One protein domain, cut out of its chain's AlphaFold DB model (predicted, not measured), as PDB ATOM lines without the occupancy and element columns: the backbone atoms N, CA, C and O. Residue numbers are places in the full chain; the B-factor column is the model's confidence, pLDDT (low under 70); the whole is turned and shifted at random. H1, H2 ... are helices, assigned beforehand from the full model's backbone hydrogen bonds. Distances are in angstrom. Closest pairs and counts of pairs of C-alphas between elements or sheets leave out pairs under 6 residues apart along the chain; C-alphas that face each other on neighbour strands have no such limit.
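AT A GLANCE: This is residues 55 to 133 of the 178 residues of a protein of Halomonas elongata (UniProt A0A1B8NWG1). Three helices, H2, H3 and H5, make a small core with their centres in a triangle, H3 set at steep angles to both of the others. The short H1 and H4 lie toward opposite ends of the longest axis, away from this core, and after H5 residues 124 to 133 fold back past that helix as a tail without a named element. The printed part has 79 residues with five named helices, in the order H1, H2, H3, H4, H5, and no named strand; its class is all helix. It is compact, with a radius of gyration of the C-alphas of 12.5 A and spans of 35 by 28 by 26 A.

IN THESE COORDINATES: Begin with H2, the longest helix, residues 71 to 82: find C-alpha 71 at (-1.661, 37.039, -21.130), and from there the helix runs 16.4 A to C-alpha 82 at (5.026, 38.990, -6.336). H3 is residues 91 to 100 and measures 14.5 A from first to last C-alpha. H5 is residues 114 to 123, 14.3 A long, and ends at C-alpha 123 at (7.003, 54.242, -18.309). H4, residues 104 to 110, measures 9.9 A. H1, residues 55 to 58, is 5.3 A long and begins at C-alpha 55 at (-8.781, 26.657, -7.943).

HOW THE PARTS SIT: Look first at residues 73 to 77 of H2, which alone of that helix touch H3; the closest C-alphas are those of Ala 74 and Glu 91, 4.9 A apart. H2 and H3 run opposite ways at a steep tilt of 61 degrees. H3 touches H5 as well, about perpendicular at 89 degrees, and the closest C-alphas are those of Met 98 and Tyr 120, 5.5 A apart. H2 and H5 only just touch, through residues 72 to 76 of H2 alone, with 3 pairs of C-alphas within 8 A. Their closest C-alphas are those of Gly 72 and Leu 117, 7.2 A apart, and they run the same way at a steep tilt of 43 degrees. The helix packing is mostly crossed: none of these three touching pairs is at a shallow tilt. H3 and H4 meet only through their link, while H4 is apart from H5 and from H2. H1 is apart from H2, H3, H4 and H5. In H2, H3, H4 and H5 every backbone O i to N i+4 pair is within hydrogen-bond range; H1 is too short for such a pair.

THE WHOLE: The two C-alphas farthest apart are those of Arg 57 and Glu 105, 35.9 A, and the first and last printed C-alphas, 55 and 133, are 32.6 A apart. The printed part has no cut. The link from H1 to H2, residues 59 to 70, is long; that from H2 to H3 is short, and those from H3 to H4 and from H4 to H5 are tight. The mean pLDDT of the printed part of this model is 91.5, and no printed residue is under 70.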
ATOM      1  N   ARG A  55      -8.890  25.497  -7.057       88.25
ATOM      2  CA  ARG A  55      -8.781  26.657  -7.943       88.25
ATOM      3  C   ARG A  55      -7.954  27.769  -7.305       88.25
ATOM      4  O   ARG A  55      -7.005  28.209  -7.938       88.25
ATOM      5  N   GLU A  56      -8.271  28.174  -6.078       84.62
ATOM      6  CA  GLU A  56      -7.527  29.230  -5.370       84.62
ATOM      7  C   GLU A  56      -6.047  28.872  -5.246       84.62
ATOM      8  O   GLU A  56      -5.187  29.690  -5.553       84.62
ATOM      9  N   ARG A  57      -5.739  27.609  -4.926       85.69
ATOM     10  CA  ARG A  57      -4.350  27.141  -4.843       85.69
ATOM     11  C   ARG A  57      -3.584  27.267  -6.165       85.69
ATOM     12  O   ARG A  57      -2.378  27.479  -6.141       85.69
ATOM     13  N   ARG A  58      -4.242  27.139  -7.325       87.12
ATOM     14  CA  ARG A  58      -3.568  27.321  -8.629       87.12
ATOM     15  C   ARG A  58      -3.103  28.759  -8.854       87.12
ATOM     16  O   ARG A  58      -2.124  28.952  -9.568       87.12
ATOM     17  N   TYR A  59      -3.781  29.729  -8.250       88.88
ATOM     18  CA  TYR A  59      -3.526  31.156  -8.444       88.88
ATOM     19  C   TYR A  59      -2.932  31.845  -7.208       88.88
ATOM     20  O   TYR A  59      -2.802  33.061  -7.197       88.88
ATOM     21  N   GLU A  60      -2.527  31.090  -6.183       86.88
ATOM     22  CA  GLU A  60      -1.999  31.633  -4.921       86.88
ATOM     23  C   GLU A  60      -0.832  32.617  -5.129       86.88
ATOM     24  O   GLU A  60      -0.761  33.643  -4.463       86.88
ATOM     25  N   ASP A  61       0.026  32.341  -6.117       88.56
ATOM     26  CA  ASP A  61       1.178  33.170  -6.491       88.56
ATOM     27  C   ASP A  61       1.110  33.614  -7.970       88.56
ATOM     28  O   ASP A  61       2.131  33.617  -8.677       88.56
ATOM     29  N   LEU A  62      -0.096  33.871  -8.488       91.56
ATOM     30  CA  LEU A  62      -0.321  34.292  -9.873       91.56
ATOM     31  C   LEU A  62      -1.502  35.268  -9.958       91.56
ATOM     32  O   LEU A  62      -2.459  35.162  -9.201       91.56
ATOM     33  N   VAL A  63      -1.448  36.224 -10.881       94.00
ATOM     34  CA  VAL A  63      -2.625  37.014 -11.266       94.00
ATOM     35  C   VAL A  63      -3.366  36.230 -12.353       94.00
ATOM     36  O   VAL A  63      -2.777  35.929 -13.390       94.00
ATOM     37  N   GLU A  64      -4.622  35.842 -12.095       93.00
ATOM     38  CA  GLU A  64      -5.461  35.113 -13.063       93.00
ATOM     39  C   GLU A  64      -5.706  35.989 -14.301       93.00
ATOM     40  O   GLU A  64      -5.993  37.177 -14.179       93.00
ATOM     41  N   GLN A  65      -5.560  35.398 -15.487       94.38
ATOM     42  CA  GLN A  65      -5.868  36.049 -16.759       94.38
ATOM     43  C   GLN A  65      -7.376  35.954 -17.027       94.38
ATOM     44  O   GLN A  65      -7.939  34.859 -16.952       94.38
ATOM     45  N   HIS A  66      -8.014  37.064 -17.402       92.19
ATOM     46  CA  HIS A  66      -9.452  37.100 -17.687       92.19
ATOM     47  C   HIS A  66      -9.820  37.214 -19.179       92.19
ATOM     48  O   HIS A  66     -10.977  36.966 -19.519       92.19
ATOM     49  N   THR A  67      -8.889  37.566 -20.081       87.19
ATOM     50  CA  THR A  67      -9.181  37.765 -21.524       87.19
ATOM     51  C   THR A  67      -8.134  37.138 -22.448       87.19
ATOM     52  O   THR A  67      -6.991  36.957 -22.045       87.19
ATOM     53  N   ASP A  68      -8.469  36.850 -23.710       82.00
ATOM     54  CA  ASP A  68      -7.589  36.112 -24.642       82.00
ATOM     55  C   ASP A  68      -6.308  36.865 -25.060       82.00
ATOM     56  O   ASP A  68      -5.326  36.244 -25.470       82.00
ATOM     57  N   PHE A  69      -6.283  38.196 -24.927       82.81
ATOM     58  CA  PHE A  69      -5.153  39.046 -25.338       82.81
ATOM     59  C   PHE A  69      -4.374  39.648 -24.165       82.81
ATOM     60  O   PHE A  69      -3.391  40.355 -24.378       82.81
ATOM     61  N   SER A  70      -4.770  39.363 -22.923       90.62
ATOM     62  CA  SER A  70      -4.159  39.941 -21.722       90.62
ATOM     63  C   SER A  70      -3.098  39.050 -21.071       90.62
ATOM     64  O   SER A  70      -2.580  39.418 -20.023       90.62
ATOM     65  N   CYS A  71      -2.695  37.929 -21.686       92.94
ATOM     66  CA  CYS A  71      -1.661  37.039 -21.130       92.94
ATOM     67  C   CYS A  71      -0.352  37.774 -20.774       92.94
ATOM     68  O   CYS A  71       0.214  37.544 -19.707       92.94
ATOM     69  N   GLY A  72       0.092  38.721 -21.609       93.06
ATOM     70  CA  GLY A  72       1.250  39.573 -21.313       93.06
ATOM     71  C   GLY A  72       1.022  40.509 -20.119       93.06
ATOM     72  O   GLY A  72       1.908  40.655 -19.278       93.06
ATOM     73  N   ALA A  73      -0.179  41.084 -20.005       95.00
ATOM     74  CA  ALA A  73      -0.557  41.953 -18.894       95.00
ATOM     75  C   ALA A  73      -0.671  41.173 -17.575       95.00
ATOM     76  O   ALA A  73      -0.129  41.608 -16.562       95.00
ATOM     77  N   ALA A  74      -1.285  39.988 -17.587       95.88
ATOM     78  CA  ALA A  74      -1.387  39.104 -16.426       95.88
ATOM     79  C   ALA A  74      -0.009  38.590 -15.972       95.88
ATOM     80  O   ALA A  74       0.300  38.589 -14.775       95.88
ATOM     81  N   ALA A  75       0.859  38.210 -16.918       95.75
ATOM     82  CA  ALA A  75       2.233  37.811 -16.625       95.75
ATOM     83  C   ALA A  75       3.019  38.957 -15.974       95.75
ATOM     84  O   ALA A  75       3.697  38.767 -14.960       95.75
ATOM     85  N   LEU A  76       2.883  40.167 -16.512       95.50
ATOM     86  CA  LEU A  76       3.565  41.335 -15.983       95.50
ATOM     87  C   LEU A  76       3.006  41.783 -14.629       95.50
ATOM     88  O   LEU A  76       3.786  42.056 -13.718       95.50
ATOM     89  N   ALA A  77       1.684  41.773 -14.453       96.50
ATOM     90  CA  ALA A  77       1.027  42.011 -13.170       96.50
ATOM     91  C   ALA A  77       1.519  41.014 -12.112       96.50
ATOM     92  O   ALA A  77       1.863  41.414 -11.004       96.50
ATOM     93  N   THR A  78       1.647  39.733 -12.470       95.62
ATOM     94  CA  THR A  78       2.190  38.688 -11.589       95.62
ATOM     95  C   THR A  78       3.615  39.007 -11.144       95.62
ATOM     96  O   THR A  78       3.914  38.971  -9.950       95.62
ATOM     97  N   VAL A  79       4.501  39.352 -12.081       94.06
ATOM     98  CA  VAL A  79       5.893  39.694 -11.757       94.06
ATOM     99  C   VAL A  79       5.957  40.952 -10.888       94.06
ATOM    100  O   VAL A  79       6.624  40.949  -9.856       94.06
ATOM    101  N   LEU A  80       5.229  42.012 -11.240       94.06
ATOM    102  CA  LEU A  80       5.213  43.253 -10.463       94.06
ATOM    103  C   LEU A  80       4.657  43.036  -9.049       94.06
ATOM    104  O   LEU A  80       5.215  43.556  -8.080       94.06
ATOM    105  N   LYS A  81       3.604  42.226  -8.919       94.62
ATOM    106  CA  LYS A  81       2.963  41.919  -7.641       94.62
ATOM    107  C   LYS A  81       3.865  41.111  -6.719       94.62
ATOM    108  O   LYS A  81       4.140  41.543  -5.603       94.62
ATOM    109  N   TYR A  82       4.342  39.961  -7.190       91.81
ATOM    110  CA  TYR A  82       5.026  38.990  -6.336       91.81
ATOM    111  C   TYR A  82       6.547  39.163  -6.295       91.81
ATOM    112  O   TYR A  82       7.151  38.846  -5.274       91.81
ATOM    113  N   ALA A  83       7.179  39.667  -7.361       89.06
ATOM    114  CA  ALA A  83       8.631  39.877  -7.389       89.06
ATOM    115  C   ALA A  83       9.037  41.301  -6.979       89.06
ATOM    116  O   ALA A  83      10.061  41.466  -6.325       89.06
ATOM    117  N   TYR A  84       8.231  42.317  -7.319       89.19
ATOM    118  CA  TYR A  84       8.533  43.733  -7.038       89.19
ATOM    119  C   TYR A  84       7.651  44.364  -5.945       89.19
ATOM    120  O   TYR A  84       7.727  45.571  -5.712       89.19
ATOM    121  N   GLY A  85       6.815  43.572  -5.264       90.38
ATOM    122  CA  GLY A  85       6.052  44.012  -4.091       90.38
ATOM    123  C   GLY A  85       4.887  44.966  -4.380       90.38
ATOM    124  O   GLY A  85       4.441  45.677  -3.479       90.38
ATOM    125  N   ARG A  86       4.369  45.013  -5.614       92.38
ATOM    126  CA  ARG A  86       3.196  45.831  -5.973       92.38
ATOM    127  C   ARG A  86       1.891  45.097  -5.645       92.38
ATOM    128  O   ARG A  86       1.227  44.591  -6.540       92.38
ATOM    129  N   ALA A  87       1.521  45.028  -4.367       89.12
ATOM    130  CA  ALA A  87       0.380  44.226  -3.897       89.12
ATOM    131  C   ALA A  87      -0.967  44.562  -4.578       89.12
ATOM    132  O   ALA A  87      -1.743  43.654  -4.893       89.12
ATOM    133  N   GLU A  88      -1.194  45.847  -4.854       92.81
ATOM    134  CA  GLU A  88      -2.462  46.375  -5.375       92.81
ATOM    135  C   GLU A  88      -2.605  46.281  -6.900       92.81
ATOM    136  O   GLU A  88      -3.656  46.621  -7.429       92.81
ATOM    137  N   ILE A  89      -1.571  45.839  -7.627       94.31
ATOM    138  CA  ILE A  89      -1.632  45.811  -9.091       94.31
ATOM    139  C   ILE A  89      -2.554  44.688  -9.580       94.31
ATOM    140  O   ILE A  89      -2.436  43.531  -9.154       94.31
ATOM    141  N   THR A  90      -3.462  45.026 -10.493       95.25
ATOM    142  CA  THR A  90      -4.363  44.069 -11.142       95.25
ATOM    143  C   THR A  90      -3.992  43.843 -12.607       95.25
ATOM    144  O   THR A  90      -3.228  44.604 -13.203       95.25
ATOM    145  N   GLU A  91      -4.543  42.784 -13.210       95.25
ATOM    146  CA  GLU A  91      -4.431  42.550 -14.656       95.25
ATOM    147  C   GLU A  91      -4.951  43.750 -15.456       95.25
ATOM    148  O   GLU A  91      -4.325  44.150 -16.434       95.25
ATOM    149  N   ASN A  92      -6.073  44.336 -15.028       95.56
ATOM    150  CA  ASN A  92      -6.721  45.433 -15.737       95.56
ATOM    151  C   ASN A  92      -5.870  46.711 -15.712       95.56
ATOM    152  O   ASN A  92      -5.709  47.353 -16.745       95.56
ATOM    153  N   ASP A  93      -5.250  47.038 -14.573       95.00
ATOM    154  CA  ASP A  93      -4.376  48.217 -14.470       95.00
ATOM    155  C   ASP A  93      -3.207  48.127 -15.458       95.00
ATOM    156  O   ASP A  93      -2.906  49.078 -16.183       95.00
ATOM    157  N   VAL A  94      -2.576  46.948 -15.524       95.69
ATOM    158  CA  VAL A  94      -1.482  46.689 -16.464       95.69
ATOM    159  C   VAL A  94      -1.989  46.691 -17.900       95.69
ATOM    160  O   VAL A  94      -1.345  47.275 -18.765       95.69
ATOM    161  N   LEU A  95      -3.140  46.074 -18.167       95.06
ATOM    162  CA  LEU A  95      -3.734  46.016 -19.498       95.06
ATOM    163  C   LEU A  95      -4.010  47.418 -20.051       95.06
ATOM    164  O   LEU A  95      -3.609  47.719 -21.174       95.06
ATOM    165  N   VAL A  96      -4.656  48.276 -19.260       94.00
ATOM    166  CA  VAL A  96      -4.972  49.655 -19.649       94.00
ATOM    167  C   VAL A  96      -3.692  50.441 -19.903       94.00
ATOM    168  O   VAL A  96      -3.538  51.007 -20.982       94.00
ATOM    169  N   GLY A  97      -2.732  50.416 -18.976       94.62
ATOM    170  CA  GLY A  97      -1.491  51.161 -19.177       94.62
ATOM    171  C   GLY A  97      -0.626  50.605 -20.314       94.62
ATOM    172  O   GLY A  97       0.090  51.355 -20.971       94.62
ATOM    173  N   MET A  98      -0.697  49.304 -20.610       94.75
ATOM    174  CA  MET A  98      -0.047  48.734 -21.792       94.75
ATOM    175  C   MET A  98      -0.706  49.218 -23.088       94.75
ATOM    176  O   MET A  98       0.006  49.485 -24.055       94.75
ATOM    177  N   LEU A  99      -2.033  49.371 -23.125       94.19
ATOM    178  CA  LEU A  99      -2.743  49.925 -24.284       94.19
ATOM    179  C   LEU A  99      -2.387  51.395 -24.545       94.19
ATOM    180  O   LEU A  99      -2.374  51.800 -25.702       94.19
ATOM    181  N   GLU A 100      -2.044  52.174 -23.516       94.56
ATOM    182  CA  GLU A 100      -1.600  53.571 -23.676       94.56
ATOM    183  C   GLU A 100      -0.257  53.700 -24.415       94.56
ATOM    184  O   GLU A 100      -0.004  54.704 -25.080       94.56
ATOM    185  N   VAL A 101       0.604  52.680 -24.325       93.12
ATOM    186  CA  VAL A 101       1.946  52.661 -24.943       93.12
ATOM    187  C   VAL A 101       2.051  51.748 -26.170       93.12
ATOM    188  O   VAL A 101       3.143  51.566 -26.725       93.12
ATOM    189  N   SER A 102       0.926  51.168 -26.593       93.06
ATOM    190  CA  SER A 102       0.834  50.210 -27.699       93.06
ATOM    191  C   SER A 102      -0.091  50.720 -28.798       93.06
ATOM    192  O   SER A 102      -0.935  51.581 -28.577       93.06
ATOM    193  N   ASP A 103       0.041  50.151 -29.995       93.06
ATOM    194  CA  ASP A 103      -0.917  50.392 -31.071       93.06
ATOM    195  C   ASP A 103      -2.140  49.467 -30.884       93.06
ATOM    196  O   ASP A 103      -2.000  48.240 -30.994       93.06
ATOM    197  N   PRO A 104      -3.342  50.007 -30.608       89.56
ATOM    198  CA  PRO A 104      -4.529  49.199 -30.349       89.56
ATOM    199  C   PRO A 104      -4.967  48.364 -31.562       89.56
ATOM    200  O   PRO A 104      -5.584  47.310 -31.386       89.56
ATOM    201  N   GLU A 105      -4.627  48.772 -32.787       90.25
ATOM    202  CA  GLU A 105      -4.963  48.031 -34.003       90.25
ATOM    203  C   GLU A 105      -4.094  46.781 -34.105       90.25
ATOM    204  O   GLU A 105      -4.589  45.696 -34.424       90.25
ATOM    205  N   VAL A 106      -2.811  46.919 -33.765       89.44
ATOM    206  CA  VAL A 106      -1.857  45.810 -33.733       89.44
ATOM    207  C   VAL A 106      -2.193  44.846 -32.599       89.44
ATOM    208  O   VAL A 106      -2.252  43.639 -32.837       89.44
ATOM    209  N   VAL A 107      -2.479  45.357 -31.397       89.31
ATOM    210  CA  VAL A 107      -2.814  44.526 -30.229       89.31
ATOM    211  C   VAL A 107      -4.078  43.702 -30.473       89.31
ATOM    212  O   VAL A 107      -4.099  42.518 -30.150       89.31
ATOM    213  N   ARG A 108      -5.111  44.265 -31.116       86.69
ATOM    214  CA  ARG A 108      -6.327  43.502 -31.461       86.69
ATOM    215  C   ARG A 108      -6.069  42.344 -32.427       86.69
ATOM    216  O   ARG A 108      -6.785  41.352 -32.381       86.69
ATOM    217  N   GLN A 109      -5.096  42.479 -33.327       85.88
ATOM    218  CA  GLN A 109      -4.811  41.462 -34.343       85.88
ATOM    219  C   GLN A 109      -3.780  40.428 -33.885       85.88
ATOM    220  O   GLN A 109      -3.826  39.284 -34.329       85.88
ATOM    221  N   ARG A 110      -2.810  40.843 -33.063       83.25
ATOM    222  CA  ARG A 110      -1.599  40.060 -32.763       83.25
ATOM    223  C   ARG A 110      -1.320  39.895 -31.269       83.25
ATOM    224  O   ARG A 110      -0.397  39.165 -30.922       83.25
ATOM    225  N   GLY A 111      -2.089  40.551 -30.403       87.94
ATOM    226  CA  GLY A 111      -1.798  40.657 -28.976       87.94
ATOM    227  C   GLY A 111      -0.622  41.591 -28.681       87.94
ATOM    228  O   GLY A 111      -0.105  42.281 -29.561       87.94
ATOM    229  N   PHE A 112      -0.205  41.613 -27.416       92.06
ATOM    230  CA  PHE A 112       0.956  42.390 -26.986       92.06
ATOM    231  C   PHE A 112       2.273  41.760 -27.436       92.06
ATOM    232  O   PHE A 112       2.410  40.544 -27.541       92.06
ATOM    233  N   SER A 113       3.277  42.597 -27.655       91.19
ATOM    234  CA  SER A 113       4.647  42.186 -27.943       91.19
ATOM    235  C   SER A 113       5.562  42.392 -26.733       91.19
ATOM    236  O   SER A 113       5.272  43.179 -25.834       91.19
ATOM    237  N   LEU A 114       6.734  41.745 -26.729       91.94
ATOM    238  CA  LEU A 114       7.776  42.013 -25.723       91.94
ATOM    239  C   LEU A 114       8.202  43.493 -25.693       91.94
ATOM    240  O   LEU A 114       8.623  43.993 -24.650       91.94
ATOM    241  N   LEU A 115       8.079  44.203 -26.821       92.44
ATOM    242  CA  LEU A 115       8.352  45.636 -26.898       92.44
ATOM    243  C   LEU A 115       7.310  46.454 -26.125       92.44
ATOM    244  O   LEU A 115       7.678  47.416 -25.457       92.44
ATOM    245  N   ASP A 116       6.040  46.056 -26.169       94.25
ATOM    246  CA  ASP A 116       4.959  46.730 -25.441       94.25
ATOM    247  C   ASP A 116       5.122  46.550 -23.930       94.25
ATOM    248  O   ASP A 116       5.040  47.517 -23.171       94.25
ATOM    249  N   LEU A 117       5.477  45.333 -23.498       94.62
ATOM    250  CA  LEU A 117       5.833  45.061 -22.103       94.62
ATOM    251  C   LEU A 117       7.000  45.952 -21.662       94.62
ATOM    252  O   LEU A 117       6.935  46.568 -20.598       94.62
ATOM    253  N   LYS A 118       8.053  46.056 -22.486       94.81
ATOM    254  CA  LYS A 118       9.209  46.916 -22.211       94.81
ATOM    255  C   LYS A 118       8.798  48.384 -22.042       94.81
ATOM    256  O   LYS A 118       9.182  49.001 -21.052       94.81
ATOM    257  N   ARG A 119       8.015  48.931 -22.975       95.56
ATOM    258  CA  ARG A 119       7.549  50.327 -22.918       95.56
ATOM    259  C   ARG A 119       6.750  50.600 -21.650       95.56
ATOM    260  O   ARG A 119       6.987  51.609 -20.991       95.56
ATOM    261  N   TYR A 120       5.854  49.688 -21.279       95.56
ATOM    262  CA  TYR A 120       5.049  49.837 -20.071       95.56
ATOM    263  C   TYR A 120       5.907  49.835 -18.801       95.56
ATOM    264  O   TYR A 120       5.729  50.695 -17.937       95.56
ATOM    265  N   VAL A 121       6.863  48.907 -18.668       95.38
ATOM    266  CA  VAL A 121       7.722  48.880 -17.472       95.38
ATOM    267  C   VAL A 121       8.636  50.106 -17.402       95.38
ATOM    268  O   VAL A 121       8.816  50.652 -16.317       95.38
ATOM    269  N   GLU A 122       9.149  50.590 -18.538       95.50
ATOM    270  CA  GLU A 122       9.971  51.808 -18.609       95.50
ATOM    271  C   GLU A 122       9.175  53.065 -18.243       95.50
ATOM    272  O   GLU A 122       9.658  53.886 -17.464       95.50
ATOM    273  N   MET A 123       7.930  53.178 -18.714       94.31
ATOM    274  CA  MET A 123       7.003  54.242 -18.309       94.31
ATOM    275  C   MET A 123       6.769  54.254 -16.790       94.31
ATOM    276  O   MET A 123       6.671  55.317 -16.184       94.31
ATOM    277  N   ASN A 124       6.738  53.078 -16.162       92.75
ATOM    278  CA  ASN A 124       6.557  52.915 -14.717       92.75
ATOM    279  C   ASN A 124       7.874  52.993 -13.909       92.75
ATOM    280  O   ASN A 124       7.885  52.676 -12.719       92.75
ATOM    281  N   GLY A 125       8.985  53.412 -14.530       93.44
ATOM    282  CA  GLY A 125      10.277  53.620 -13.862       93.44
ATOM    283  C   GLY A 125      11.114  52.355 -13.647       93.44
ATOM    284  O   GLY A 125      12.110  52.390 -12.923       93.44
ATOM    285  N   TYR A 126      10.741  51.235 -14.268       93.69
ATOM    286  CA  TYR A 126      11.498  49.985 -14.246       93.69
ATOM    287  C   TYR A 126      12.381  49.839 -15.488       93.69
ATOM    288  O   TYR A 126      12.258  50.562 -16.472       93.69
ATOM    289  N   ARG A 127      13.283  48.855 -15.468       91.19
ATOM    290  CA  ARG A 127      14.155  48.542 -16.607       91.19
ATOM    291  C   ARG A 127      13.713  47.240 -17.266       91.19
ATOM    292  O   ARG A 127      13.943  46.167 -16.716       91.19
ATOM    293  N   GLY A 128      13.132  47.334 -18.459       90.56
ATOM    294  CA  GLY A 128      12.805  46.176 -19.291       90.56
ATOM    295  C   GLY A 128      13.954  45.817 -20.232       90.56
ATOM    296  O   GLY A 128      14.413  46.653 -21.010       90.56
ATOM    297  N   ARG A 129      14.425  44.566 -20.194       89.69
ATOM    298  CA  ARG A 129      15.408  44.040 -21.155       89.69
ATOM    299  C   ARG A 129      14.889  42.736 -21.750       89.69
ATOM    300  O   ARG A 129      14.511  41.840 -21.004       89.69
ATOM    301  N   GLY A 130      14.855  42.669 -23.078       87.94
ATOM    302  CA  GLY A 130      14.563  41.449 -23.823       87.94
ATOM    303  C   GLY A 130      15.865  40.781 -24.240       87.94
ATOM    304  O   GLY A 130      16.798  41.473 -24.650       87.94
ATOM    305  N   TYR A 131      15.914  39.461 -24.127       85.69
ATOM    306  CA  TYR A 131      17.046  38.645 -24.541       85.69
ATOM    307  C   TYR A 131      16.536  37.464 -25.347       85.69
ATOM    308  O   TYR A 131      15.468  36.926 -25.056       85.69
ATOM    309  N   GLU A 132      17.323  37.069 -26.333       84.56
ATOM    310  CA  GLU A 132      17.237  35.745 -26.925       84.56
ATOM    311  C   GLU A 132      18.238  34.873 -26.172       84.56
ATOM    312  O   GLU A 132      19.400  35.255 -26.018       84.56
ATOM    313  N   VAL A 133      17.752  33.783 -25.589       79.38
ATOM    314  CA  VAL A 133      18.513  32.946 -24.661       79.38
ATOM    315  C   VAL A 133      18.407  31.497 -25.097       79.38
ATOM    316  O   VAL A 133      17.311  31.016 -25.391       79.38
TER     317      VAL A 133